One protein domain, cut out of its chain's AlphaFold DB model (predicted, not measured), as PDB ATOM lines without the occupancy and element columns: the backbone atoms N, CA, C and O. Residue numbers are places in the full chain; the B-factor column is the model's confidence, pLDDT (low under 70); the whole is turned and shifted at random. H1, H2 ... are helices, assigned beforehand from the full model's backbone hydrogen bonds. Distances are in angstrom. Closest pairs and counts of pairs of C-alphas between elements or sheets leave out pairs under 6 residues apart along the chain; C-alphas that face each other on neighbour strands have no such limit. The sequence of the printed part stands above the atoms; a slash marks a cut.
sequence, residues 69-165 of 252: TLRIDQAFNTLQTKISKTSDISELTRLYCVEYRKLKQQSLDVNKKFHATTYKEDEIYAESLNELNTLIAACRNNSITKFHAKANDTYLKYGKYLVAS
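Overview. This is residues 69 to 165 of the 252 residues of an uncharacterized protein of Acinetobacter sp. KU 011TH (UniProt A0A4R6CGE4). What shape? H1 and H3 run along two sides of long H2; H4 crosses from H2's start to H1. What composition? The all-helix, compact printed part has 97 residues, four named helices, radius of gyration of the C-alphas 13.8 A and spans 43 by 32 by 18 A.

Along the chain. Longest helix? H2, residues 89 to 118, runs 40.9 A from C-alpha 89 at (34.659, 12.969, -9.054). The others? H1 is residues 69 to 84, H3 123 to 140, H4 144 to 165, ending at (50.102, 9.737, -35.631).

Arrangement. Beside H2? H1 and H3 touch it opposite ways at shallow tilts, 16 and 23 degrees, with closest C-alphas Leu 108 and Ser 128, 5.6 A, for H3. H4? It touches H1, closest C-alphas Ser 84 and Asn 152, 6.3 A. Every O i to N i+4 pair is within hydrogen-bond range in H1 and H3, 24 of 26 in H2, 16 of 18 in H4.

Size, cuts and confidence. Any cut? The printed part has none. Low confidence? Residues 115 to 122 have pLDDT under 70.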
ATOM      1  N   THR A  69      43.528  21.274 -36.208       90.00
ATOM      2  CA  THR A  69      43.197  19.902 -35.783       90.00
ATOM      3  C   THR A  69      44.347  19.242 -35.029       90.00
ATOM      4  O   THR A  69      44.122  18.694 -33.957       90.00
ATOM      5  N   LEU A  70      45.590  19.338 -35.520       91.62
ATOM      6  CA  LEU A  70      46.748  18.763 -34.828       91.62
ATOM      7  C   LEU A  70      46.940  19.379 -33.435       91.62
ATOM      8  O   LEU A  70      47.136  18.653 -32.460       91.62
ATOM      9  N   ARG A  71      46.829  20.709 -33.328       94.25
ATOM     10  CA  ARG A  71      46.917  21.431 -32.051       94.25
ATOM     11  C   ARG A  71      45.827  20.988 -31.072       94.25
ATOM     12  O   ARG A  71      46.103  20.788 -29.890       94.25
ATOM     13  N   ILE A  72      44.593  20.846 -31.555       93.81
ATOM     14  CA  ILE A  72      43.452  20.401 -30.747       93.81
ATOM     15  C   ILE A  72      43.652  18.956 -30.282       93.81
ATOM     16  O   ILE A  72      43.451  18.674 -29.103       93.81
ATOM     17  N   ASP A  73      44.118  18.058 -31.150       91.62
ATOM     18  CA  ASP A  73      44.337  16.649 -30.808       91.62
ATOM     19  C   ASP A  73      45.464  16.460 -29.782       91.62
ATOM     20  O   ASP A  73      45.346  15.652 -28.859       91.62
ATOM     21  N   GLN A  74      46.536  17.251 -29.877       94.50
ATOM     22  CA  GLN A  74      47.598  17.284 -28.864       94.50
ATOM     23  C   GLN A  74      47.073  17.778 -27.507       94.50
ATOM     24  O   GLN A  74      47.397  17.201 -26.459       94.50
ATOM     25  N   ALA A  75      46.229  18.814 -27.512       95.69
ATOM     26  CA  ALA A  75      45.582  19.316 -26.304       95.69
ATOM     27  C   ALA A  75      44.614  18.278 -25.708       95.69
ATOM     28  O   ALA A  75      44.637  18.048 -24.498       95.69
ATOM     29  N   PHE A  76      43.832  17.588 -26.546       94.44
ATOM     30  CA  PHE A  76      42.965  16.488 -26.123       94.44
ATOM     31  C   PHE A  76      43.753  15.358 -25.483       94.44
ATOM     32  O   PHE A  76      43.365  14.884 -24.421       94.44
ATOM     33  N   ASN A  77      44.861  14.940 -26.093       94.31
ATOM     34  CA  ASN A  77      45.699  13.874 -25.557       94.31
ATOM     35  C   ASN A  77      46.299  14.246 -24.192       94.31
ATOM     36  O   ASN A  77      46.308  13.439 -23.258       94.31
ATOM     37  N   THR A  78      46.758  15.490 -24.054       95.12
ATOM     38  CA  THR A  78      47.280  16.014 -22.785       95.12
ATOM     39  C   THR A  78      46.200  15.997 -21.704       95.12
ATOM     40  O   THR A  78      46.419  15.477 -20.606       95.12
ATOM     41  N   LEU A  79      45.004  16.493 -22.029       96.62
ATOM     42  CA  LEU A  79      43.875  16.508 -21.110       96.62
ATOM     43  C   LEU A  79      43.398  15.092 -20.755       96.62
ATOM     44  O   LEU A  79      43.165  14.808 -19.585       96.62
ATOM     45  N   GLN A  80      43.302  14.186 -21.728       94.12
ATOM     46  CA  GLN A  80      42.906  12.796 -21.490       94.12
ATOM     47  C   GLN A  80      43.916  12.053 -20.621       94.12
ATOM     48  O   GLN A  80      43.526  11.296 -19.738       94.12
ATOM     49  N   THR A  81      45.210  12.331 -20.780       92.88
ATOM     50  CA  THR A  81      46.235  11.803 -19.871       92.88
ATOM     51  C   THR A  81      45.997  12.272 -18.435       92.88
ATOM     52  O   THR A  81      46.089  11.463 -17.513       92.88
ATOM     53  N   LYS A  82      45.638  13.546 -18.225       95.81
ATOM     54  CA  LYS A  82      45.278  14.067 -16.895       95.81
ATOM     55  C   LYS A  82      44.011  13.396 -16.351       95.81
ATOM     56  O   LYS A  82      44.020  12.901 -15.226       95.81
ATOM     57  N   ILE A  83      42.956  13.323 -17.159       95.69
ATOM     58  CA  ILE A  83      41.678  12.693 -16.800       95.69
ATOM     59  C   ILE A  83      41.872  11.222 -16.415       95.69
ATOM     60  O   ILE A  83      41.354  10.795 -15.390       95.69
ATOM     61  N   SER A  84      42.667  10.461 -17.175       92.12
ATOM     62  CA  SER A  84      42.909   9.030 -16.923       92.12
ATOM     63  C   SER A  84      43.572   8.739 -15.571       92.12
ATOM     64  O   SER A  84      43.470   7.628 -15.061       92.12
ATOM     65  N   LYS A  85      44.242   9.740 -14.988       92.81
ATOM     66  CA  LYS A  85      44.908   9.671 -13.680       92.81
ATOM     67  C   LYS A  85      44.077  10.296 -12.556       92.81
ATOM     68  O   LYS A  85      44.524  10.311 -11.414       92.81
ATOM     69  N   THR A  86      42.912  10.857 -12.870       94.50
ATOM     70  CA  THR A  86      42.065  11.559 -11.904       94.50
ATOM     71  C   THR A  86      41.003  10.605 -11.371       94.50
ATOM     72  O   THR A  86      40.187  10.102 -12.134       94.50
ATOM     73  N   SER A  87      40.998  10.377 -10.059       91.12
ATOM     74  CA  SER A  87      39.978   9.572  -9.370       91.12
ATOM     75  C   SER A  87      38.912  10.413  -8.662       91.12
ATOM     76  O   SER A  87      37.842   9.902  -8.344       91.12
ATOM     77  N   ASP A  88      39.195  11.693  -8.400       95.94
ATOM     78  CA  ASP A  88      38.257  12.607  -7.746       95.94
ATOM     79  C   ASP A  88      37.102  12.994  -8.684       95.94
ATOM     80  O   ASP A  88      37.310  13.480  -9.797       95.94
ATOM     81  N   ILE A  89      35.864  12.786  -8.228       93.19
ATOM     82  CA  ILE A  89      34.659  12.969  -9.054       93.19
ATOM     83  C   ILE A  89      34.410  14.451  -9.365       93.19
ATOM     84  O   ILE A  89      33.946  14.780 -10.463       93.19
ATOM     85  N   SER A  90      34.715  15.348  -8.424       94.69
ATOM     86  CA  SER A  90      34.529  16.791  -8.608       94.69
ATOM     87  C   SER A  90      35.495  17.328  -9.664       94.69
ATOM     88  O   SER A  90      35.079  17.985 -10.624       94.69
ATOM     89  N   GLU A  91      36.772  16.953  -9.572       96.94
ATOM     90  CA  GLU A  91      37.798  17.310 -10.550       96.94
ATOM     91  C   GLU A  91      37.533  16.656 -11.910       96.94
ATOM     92  O   GLU A  91      37.652  17.330 -12.932       96.94
ATOM     93  N   LEU A  92      37.083  15.393 -11.968       96.06
ATOM     94  CA  LEU A  92      36.642  14.768 -13.224       96.06
ATOM     95  C   LEU A  92      35.509  15.562 -13.882       96.06
ATOM     96  O   LEU A  92      35.547  15.827 -15.085       96.06
ATOM     97  N   THR A  93      34.516  15.975 -13.094       96.25
ATOM     98  CA  THR A  93      33.393  16.791 -13.573       96.25
ATOM     99  C   THR A  93      33.884  18.123 -14.127       96.25
ATOM    100  O   THR A  93      33.521  18.491 -15.245       96.25
ATOM    101  N   ARG A  94      34.776  18.815 -13.410       97.38
ATOM    102  CA  ARG A  94      35.387  20.066 -13.875       97.38
ATOM    103  C   ARG A  94      36.170  19.864 -15.178       97.38
ATOM    104  O   ARG A  94      35.961  20.611 -16.135       97.38
ATOM    105  N   LEU A  95      37.035  18.851 -15.243       97.75
ATOM    106  CA  LEU A  95      37.858  18.553 -16.417       97.75
ATOM    107  C   LEU A  95      37.000  18.264 -17.650       97.75
ATOM    108  O   LEU A  95      37.251  18.838 -18.710       97.75
ATOM    109  N   TYR A  96      35.958  17.438 -17.526       97.38
ATOM    110  CA  TYR A  96      35.079  17.133 -18.653       97.38
ATOM    111  C   TYR A  96      34.195  18.320 -19.058       97.38
ATOM    112  O   TYR A  96      34.115  18.667 -20.239       97.38
ATOM    113  N   CYS A  97      33.537  18.968 -18.099       97.25
ATOM    114  CA  CYS A  97      32.515  19.972 -18.394       97.25
ATOM    115  C   CYS A  97      33.066  21.353 -18.741       97.25
ATOM    116  O   CYS A  97      32.346  22.153 -19.347       97.25
ATOM    117  N   VAL A  98      34.330  21.618 -18.407       96.62
ATOM    118  CA  VAL A  98      35.013  22.873 -18.728       96.62
ATOM    119  C   VAL A  98      36.059  22.644 -19.812       96.62
ATOM    120  O   VAL A  98      35.900  23.121 -20.935       96.62
ATOM    121  N   GLU A  99      37.123  21.904 -19.504       97.75
ATOM    122  CA  GLU A  99      38.291  21.814 -20.387       97.75
ATOM    123  C   GLU A  99      38.020  20.922 -21.605       97.75
ATOM    124  O   GLU A  99      38.235  21.338 -22.744       97.75
ATOM    125  N   TYR A 100      37.469  19.726 -21.391       96.62
ATOM    126  CA  TYR A 100      37.207  18.770 -22.468       96.62
ATOM    127  C   TYR A 100      36.090  19.274 -23.382       96.62
ATOM    128  O   TYR A 100      36.203  19.209 -24.606       96.62
ATOM    129  N   ARG A 101      35.034  19.858 -22.800       96.50
ATOM    130  CA  ARG A 101      33.958  20.511 -23.553       96.50
ATOM    131  C   ARG A 101      34.476  21.651 -24.420       96.50
ATOM    132  O   ARG A 101      34.073  21.750 -25.576       96.50
ATOM    133  N   LYS A 102      35.381  22.485 -23.897       97.38
ATOM    134  CA  LYS A 102      36.016  23.559 -24.672       97.38
ATOM    135  C   LYS A 102      36.765  23.002 -25.882       97.38
ATOM    136  O   LYS A 102      36.598  23.526 -26.979       97.38
ATOM    137  N   LEU A 103      37.541  21.931 -25.712       96.38
ATOM    138  CA  LEU A 103      38.243  21.290 -26.829       96.38
ATOM    139  C   LEU A 103      37.273  20.646 -27.836       96.38
ATOM    140  O   LEU A 103      37.491  20.755 -29.040       96.38
ATOM    141  N   LYS A 104      36.164  20.042 -27.377       95.44
ATOM    142  CA  LYS A 104      35.122  19.491 -28.269       95.44
ATOM    143  C   LYS A 104      34.435  20.583 -29.084       95.44
ATOM    144  O   LYS A 104      34.234  20.394 -30.279       95.44
ATOM    145  N   GLN A 105      34.156  21.737 -28.479       96.25
ATOM    146  CA  GLN A 105      33.634  22.897 -29.201       96.25
ATOM    147  C   GLN A 105      34.633  23.407 -30.249       96.25
ATOM    148  O   GLN A 105      34.257  23.600 -31.397       96.25
ATOM    149  N   GLN A 106      35.913  23.553 -29.889       94.75
ATOM    150  CA  GLN A 106      36.946  23.982 -30.838       94.75
ATOM    151  C   GLN A 106      37.081  23.020 -32.025       94.75
ATOM    152  O   GLN A 106      37.212  23.470 -33.161       94.75
ATOM    153  N   SER A 107      37.018  21.708 -31.774       92.25
ATOM    154  CA  SER A 107      37.020  20.694 -32.834       92.25
ATOM    155  C   SER A 107      35.818  20.855 -33.771       92.25
ATOM    156  O   SER A 107      35.983  20.915 -34.990       92.25
ATOM    157  N   LEU A 108      34.614  21.020 -33.207       92.25
ATOM    158  CA  LEU A 108      33.391  21.261 -33.974       92.25
ATOM    159  C   LEU A 108      33.497  22.521 -34.846       92.25
ATOM    160  O   LEU A 108      33.139  22.481 -36.023       92.25
ATOM    161  N   ASP A 109      34.011  23.622 -34.295       91.12
ATOM    162  CA  ASP A 109      34.151  24.897 -35.006       91.12
ATOM    163  C   ASP A 109      35.126  24.781 -36.192       91.12
ATOM    164  O   ASP A 109      34.843  25.271 -37.290       91.12
ATOM    165  N   VAL A 110      36.250  24.079 -36.000       88.62
ATOM    166  CA  VAL A 110      37.228  23.795 -37.063       88.62
ATOM    167  C   VAL A 110      36.614  22.914 -38.153       88.62
ATOM    168  O   VAL A 110      36.733  23.232 -39.340       88.62
ATOM    169  N   ASN A 111      35.894  21.856 -37.771       84.81
ATOM    170  CA  ASN A 111      35.219  20.964 -38.716       84.81
ATOM    171  C   ASN A 111      34.112  21.687 -39.494       84.81
ATOM    172  O   ASN A 111      33.985  21.485 -40.699       84.81
ATOM    173  N   LYS A 112      33.373  22.606 -38.860       83.62
ATOM    174  CA  LYS A 112      32.372  23.452 -39.526       83.62
ATOM    175  C   LYS A 112      32.999  24.373 -40.577       83.62
ATOM    176  O   LYS A 112      32.488  24.455 -41.695       83.62
ATOM    177  N   LYS A 113      34.106  25.054 -40.240       78.50
ATOM    178  CA  LYS A 113      34.843  25.932 -41.173       78.50
ATOM    179  C   LYS A 113      35.345  25.143 -42.386       78.50
ATOM    180  O   LYS A 113      35.233  25.607 -43.521       78.50
ATOM    181  N   PHE A 114      35.869  23.941 -42.149       72.19
ATOM    182  CA  PHE A 114      36.380  23.067 -43.199       72.19
ATOM    183  C   PHE A 114      35.270  22.459 -44.072       72.19
ATOM    184  O   PHE A 114      35.409  22.446 -45.295       72.19
ATOM    185  N   HIS A 115      34.148  22.035 -43.479       67.25
ATOM    186  CA  HIS A 115      32.954  21.559 -44.192       67.25
ATOM    187  C   HIS A 115      32.415  22.620 -45.159       67.25
ATOM    188  O   HIS A 115      32.277  22.357 -46.351       67.25
ATOM    189  N   ALA A 116      32.217  23.853 -44.673       59.34
ATOM    190  CA  ALA A 116      31.751  24.972 -45.496       59.34
ATOM    191  C   ALA A 116      32.687  25.301 -46.676       59.34
ATOM    192  O   ALA A 116      32.284  25.976 -47.617       59.34
ATOM    193  N   THR A 117      33.938  24.840 -46.612       60.28
ATOM    194  CA  THR A 117      34.976  25.121 -47.602       60.28
ATOM    195  C   THR A 117      35.159  23.995 -48.621       60.28
ATOM    196  O   THR A 117      35.369  24.268 -49.796       60.28
ATOM    197  N   THR A 118      35.154  22.733 -48.182       57.44
ATOM    198  CA  THR A 118      35.750  21.629 -48.961       57.44
ATOM    199  C   THR A 118      34.756  20.636 -49.550       57.44
ATOM    200  O   THR A 118      35.186  19.702 -50.222       57.44
ATOM    201  N   TYR A 119      33.451  20.819 -49.325       53.50
ATOM    202  CA  TYR A 119      32.393  19.902 -49.781       53.50
ATOM    203  C   TYR A 119      32.581  18.436 -49.330       53.50
ATOM    204  O   TYR A 119      32.012  17.534 -49.943       53.50
ATOM    205  N   LYS A 120      33.388  18.163 -48.291       53.84
ATOM    206  CA  LYS A 120      33.492  16.815 -47.708       53.84
ATOM    207  C   LYS A 120      32.234  16.478 -46.907       53.84
ATOM    208  O   LYS A 120      31.613  17.379 -46.352       53.84
ATOM    209  N   GLU A 121      31.894  15.190 -46.882       53.91
ATOM    210  CA  GLU A 121      30.648  14.642 -46.335       53.91
ATOM    211  C   GLU A 121      30.303  15.162 -44.929       53.91
ATOM    212  O   GLU A 121      31.167  15.331 -44.063       53.91
ATOM    213  N   ASP A 122      28.998  15.369 -44.730       61.38
ATOM    214  CA  ASP A 122      28.311  15.864 -43.524       61.38
ATOM    215  C   ASP A 122      28.669  15.063 -42.246       61.38
ATOM    216  O   ASP A 122      28.506  15.524 -41.115       61.38
ATOM    217  N   GLU A 123      29.233  13.864 -42.415       74.69
ATOM    218  CA  GLU A 123      29.479  12.872 -41.369       74.69
ATOM    219  C   GLU A 123      30.445  13.345 -40.273       74.69
ATOM    220  O   GLU A 123      30.136  13.193 -39.094       74.69
ATOM    221  N   ILE A 124      31.576  13.981 -40.614       78.06
ATOM    222  CA  ILE A 124      32.579  14.394 -39.605       78.06
ATOM    223  C   ILE A 124      32.025  15.500 -38.697       78.06
ATOM    224  O   ILE A 124      32.250  15.513 -37.479       78.06
ATOM    225  N   TYR A 125      31.306  16.459 -39.286       84.06
ATOM    226  CA  TYR A 125      30.670  17.537 -38.532       84.06
ATOM    227  C   TYR A 125      29.527  16.990 -37.668       84.06
ATOM    228  O   TYR A 125      29.462  17.311 -36.478       84.06
ATOM    229  N   ALA A 126      28.675  16.128 -38.232       86.00
ATOM    230  CA  ALA A 126      27.579  15.491 -37.511       86.00
ATOM    231  C   ALA A 126      28.075  14.629 -36.334       86.00
ATOM    232  O   ALA A 126      27.532  14.730 -35.231       86.00
ATOM    233  N   GLU A 127      29.139  13.844 -36.526       86.62
ATOM    234  CA  GLU A 127      29.772  13.052 -35.467       86.62
ATOM    235  C   GLU A 127      30.306  13.960 -34.351       86.62
ATOM    236  O   GLU A 127      29.961  13.774 -33.181       86.62
ATOM    237  N   SER A 128      31.051  15.012 -34.710       87.88
ATOM    238  CA  SER A 128      31.586  15.987 -33.745       87.88
ATOM    239  C   SER A 128      30.475  16.662 -32.929       87.88
ATOM    240  O   SER A 128      30.607  16.861 -31.716       87.88
ATOM    241  N   LEU A 129      29.363  17.010 -33.585       92.12
ATOM    242  CA  LEU A 129      28.205  17.626 -32.946       92.12
ATOM    243  C   LEU A 129      27.527  16.649 -31.977       92.12
ATOM    244  O   LEU A 129      27.186  17.024 -30.852       92.12
ATOM    245  N   ASN A 130      27.361  15.393 -32.387       93.94
ATOM    246  CA  ASN A 130      26.768  14.348 -31.563       93.94
ATOM    247  C   ASN A 130      27.610  14.048 -30.311       93.94
ATOM    248  O   ASN A 130      27.079  13.946 -29.198       93.94
ATOM    249  N   GLU A 131      28.933  13.967 -30.455       91.06
ATOM    250  CA  GLU A 131      29.847  13.784 -29.328       91.06
ATOM    251  C   GLU A 131      29.770  14.946 -28.326       91.06
ATOM    252  O   GLU A 131      29.711  14.721 -27.111       91.06
ATOM    253  N   LEU A 132      29.737  16.192 -28.817       95.44
ATOM    254  CA  LEU A 132      29.599  17.373 -27.965       95.44
ATOM    255  C   LEU A 132      28.254  17.377 -27.228       95.44
ATOM    256  O   LEU A 132      28.216  17.634 -26.023       95.44
ATOM    257  N   ASN A 133      27.159  17.056 -27.917       96.25
ATOM    258  CA  ASN A 133      25.831  16.983 -27.308       96.25
ATOM    259  C   ASN A 133      25.754  15.888 -26.238       96.25
ATOM    260  O   ASN A 133      25.180  16.114 -25.170       96.25
ATOM    261  N   THR A 134      26.397  14.743 -26.472       95.19
ATOM    262  CA  THR A 134      26.502  13.657 -25.487       95.19
ATOM    263  C   THR A 134      27.229  14.119 -24.221       95.19
ATOM    264  O   THR A 134      26.771  13.858 -23.108       95.19
ATOM    265  N   LEU A 135      28.331  14.857 -24.372       95.75
ATOM    266  CA  LEU A 135      29.059  15.438 -23.244       95.75
ATOM    267  C   LEU A 135      28.232  16.496 -22.499       95.75
ATOM    268  O   LEU A 135      28.191  16.490 -21.270       95.75
ATOM    269  N   ILE A 136      27.555  17.398 -23.219       96.00
ATOM    270  CA  ILE A 136      26.696  18.428 -22.614       96.00
ATOM    271  C   ILE A 136      25.575  17.777 -21.795       96.00
ATOM    272  O   ILE A 136      25.304  18.217 -20.677       96.00
ATOM    273  N   ALA A 137      24.953  16.722 -22.322       96.00
ATOM    274  CA  ALA A 137      23.945  15.956 -21.598       96.00
ATOM    275  C   ALA A 137      24.532  15.295 -20.340       96.00
ATOM    276  O   ALA A 137      23.926  15.376 -19.271       96.00
ATOM    277  N   ALA A 138      25.734  14.715 -20.430       95.25
ATOM    278  CA  ALA A 138      26.404  14.120 -19.277       95.25
ATOM    279  C   ALA A 138      26.696  15.146 -18.168       95.25
ATOM    280  O   ALA A 138      26.457  14.864 -16.992       95.25
ATOM    281  N   CYS A 139      27.134  16.349 -18.549       95.44
ATOM    282  CA  CYS A 139      27.381  17.464 -17.635       95.44
ATOM    283  C   CYS A 139      26.113  17.983 -16.955       95.44
ATOM    284  O   CYS A 139      26.144  18.298 -15.773       95.44
ATOM    285  N   ARG A 140      24.993  18.079 -17.684       94.31
ATOM    286  CA  ARG A 140      23.715  18.558 -17.126       94.31
ATOM    287  C   ARG A 140      23.064  17.543 -16.190       94.31
ATOM    288  O   ARG A 140      22.460  17.929 -15.200       94.31
ATOM    289  N   ASN A 141      23.205  16.258 -16.504       93.00
ATOM    290  CA  ASN A 141      22.536  15.175 -15.784       93.00
ATOM    291  C   ASN A 141      23.411  14.556 -14.679       93.00
ATOM    292  O   ASN A 141      23.102  13.459 -14.221       93.00
ATOM    293  N   ASN A 142      24.528  15.195 -14.303       85.06
ATOM    294  CA  ASN A 142      25.500  14.679 -13.328       85.06
ATOM    295  C   ASN A 142      25.929  13.219 -13.589       85.06
ATOM    296  O   ASN A 142      26.157  12.445 -12.663       85.06
ATOM    297  N   SER A 143      26.058  12.826 -14.862       93.44
ATOM    298  CA  SER A 143      26.392  11.449 -15.272       93.44
ATOM    299  C   SER A 143      27.821  11.312 -15.806       93.44
ATOM    300  O   SER A 143      28.131  10.428 -16.611       93.44
ATOM    301  N   ILE A 144      28.725  12.174 -15.326       94.75
ATOM    302  CA  ILE A 144      30.125  12.215 -15.765       94.75
ATOM    303  C   ILE A 144      30.879  10.927 -15.455       94.75
ATOM    304  O   ILE A 144      31.697  10.517 -16.266       94.75
ATOM    305  N   THR A 145      30.573  10.228 -14.366       92.00
ATOM    306  CA  THR A 145      31.195   8.929 -14.057       92.00
ATOM    307  C   THR A 145      30.920   7.880 -15.139       92.00
ATOM    308  O   THR A 145      31.840   7.197 -15.588       92.00
ATOM    309  N   LYS A 146      29.679   7.799 -15.641       92.81
ATOM    310  CA  LYS A 146      29.312   6.904 -16.753       92.81
ATOM    311  C   LYS A 146      29.981   7.324 -18.062       92.81
ATOM    312  O   LYS A 146      30.470   6.471 -18.803       92.81
ATOM    313  N   PHE A 147      30.009   8.627 -18.345       94.00
ATOM    314  CA  PHE A 147      30.704   9.159 -19.519       94.00
ATOM    315  C   PHE A 147      32.206   8.844 -19.466       94.00
ATOM    316  O   PHE A 147      32.762   8.336 -20.439       94.00
ATOM    317  N   HIS A 148      32.835   9.078 -18.312       94.94
ATOM    318  CA  HIS A 148      34.245   8.825 -18.052       94.94
ATOM    319  C   HIS A 148      34.611   7.365 -18.298       94.94
ATOM    320  O   HIS A 148      35.546   7.113 -19.047       94.94
ATOM    321  N   ALA A 149      33.854   6.408 -17.751       92.69
ATOM    322  CA  ALA A 149      34.141   4.986 -17.936       92.69
ATOM    323  C   ALA A 149      34.245   4.603 -19.425       92.69
ATOM    324  O   ALA A 149      35.210   3.963 -19.837       92.69
ATOM    325  N   LYS A 150      33.303   5.071 -20.255       92.56
ATOM    326  CA  LYS A 150      33.303   4.801 -21.701       92.56
ATOM    327  C   LYS A 150      34.423   5.547 -22.437       92.56
ATOM    328  O   LYS A 150      35.118   4.969 -23.275       92.56
ATOM    329  N   ALA A 151      34.587   6.838 -22.148       91.12
ATOM    330  CA  ALA A 151      35.570   7.686 -22.818       91.12
ATOM    331  C   ALA A 151      37.013   7.281 -22.476       91.12
ATOM    332  O   ALA A 151      37.878   7.291 -23.352       91.12
ATOM    333  N   ASN A 152      37.266   6.908 -21.222       92.62
ATOM    334  CA  ASN A 152      38.575   6.481 -20.750       92.62
ATOM    335  C   ASN A 152      38.940   5.094 -21.289       92.62
ATOM    336  O   ASN A 152      40.060   4.922 -21.753       92.62
ATOM    337  N   ASP A 153      38.003   4.140 -21.334       91.81
ATOM    338  CA  ASP A 153      38.237   2.833 -21.973       91.81
ATOM    339  C   ASP A 153      38.661   2.990 -23.444       91.81
ATOM    340  O   ASP A 153      39.686   2.463 -23.883       91.81
ATOM    341  N   THR A 154      37.936   3.832 -24.186       88.75
ATOM    342  CA  THR A 154      38.265   4.160 -25.581       88.75
ATOM    343  C   THR A 154      39.668   4.761 -25.691       88.75
ATOM    344  O   THR A 154      40.462   4.356 -26.545       88.75
ATOM    345  N   TYR A 155      40.000   5.712 -24.814       90.56
ATOM    346  CA  TYR A 155      41.311   6.353 -24.795       90.56
ATOM    347  C   TYR A 155      42.438   5.373 -24.448       90.56
ATOM    348  O   TYR A 155      43.464   5.370 -25.120       90.56
ATOM    349  N   LEU A 156      42.255   4.491 -23.466       89.75
ATOM    350  CA  LEU A 156      43.260   3.489 -23.102       89.75
ATOM    351  C   LEU A 156      43.493   2.482 -24.234       89.75
ATOM    352  O   LEU A 156      44.633   2.096 -24.499       89.75
ATOM    353  N   LYS A 157      42.432   2.099 -24.954       92.19
ATOM    354  CA  LYS A 157      42.522   1.155 -26.072       92.19
ATOM    355  C   LYS A 157      43.199   1.754 -27.307       92.19
ATOM    356  O   LYS A 157      44.004   1.077 -27.953       92.19
ATOM    357  N   TYR A 158      42.887   3.009 -27.641       88.44
ATOM    358  CA  TYR A 158      43.271   3.603 -28.929       88.44
ATOM    359  C   TYR A 158      44.218   4.809 -28.847       88.44
ATOM    360  O   TYR A 158      44.829   5.167 -29.853       88.44
ATOM    361  N   GLY A 159      44.412   5.408 -27.671       86.56
ATOM    362  CA  GLY A 159      45.193   6.636 -27.480       86.56
ATOM    363  C   GLY A 159      46.640   6.527 -27.965       86.56
ATOM    364  O   GLY A 159      47.167   7.466 -28.555       86.56
ATOM    365  N   LYS A 160      47.261   5.345 -27.849       86.56
ATOM    366  CA  LYS A 160      48.609   5.098 -28.390       86.56
ATOM    367  C   LYS A 160      48.701   5.308 -29.908       86.56
ATOM    368  O   LYS A 160      49.711   5.810 -30.391       86.56
ATOM    369  N   TYR A 161      47.651   4.958 -30.656       87.19
ATOM    370  CA  TYR A 161      47.615   5.139 -32.109       87.19
ATOM    371  C   TYR A 161      47.405   6.609 -32.478       87.19
ATOM    372  O   TYR A 161      48.008   7.085 -33.438       87.19
ATOM    373  N   LEU A 162      46.619   7.342 -31.678       85.00
ATOM    374  CA  LEU A 162      46.477   8.790 -31.817       85.00
ATOM    375  C   LEU A 162      47.840   9.478 -31.657       85.00
ATOM    376  O   LEU A 162      48.269  10.195 -32.560       85.00
ATOM    377  N   VAL A 163      48.557   9.196 -30.566       87.62
ATOM    378  CA  VAL A 163      49.874   9.796 -30.288       87.62
ATOM    379  C   VAL A 163      50.902   9.439 -31.358       87.62
ATOM    380  O   VAL A 163      51.613  10.318 -31.844       87.62
ATOM    381  N   ALA A 164      50.948   8.173 -31.783       87.12
ATOM    382  CA  ALA A 164      51.856   7.726 -32.840       87.12
ATOM    383  C   ALA A 164      51.630   8.461 -34.176       87.12
ATOM    384  O   ALA A 164      52.547   8.563 -34.989       87.12
ATOM    385  N   SER A 165      50.430   9.002 -34.406       87.50
ATOM    386  CA  SER A 165      50.102   9.737 -35.631       87.50
ATOM    387  C   SER A 165      50.574  11.198 -35.642       87.50
ATOM    388  O   SER A 165      50.636  11.799 -36.717       87.50
TER     389      SER A 165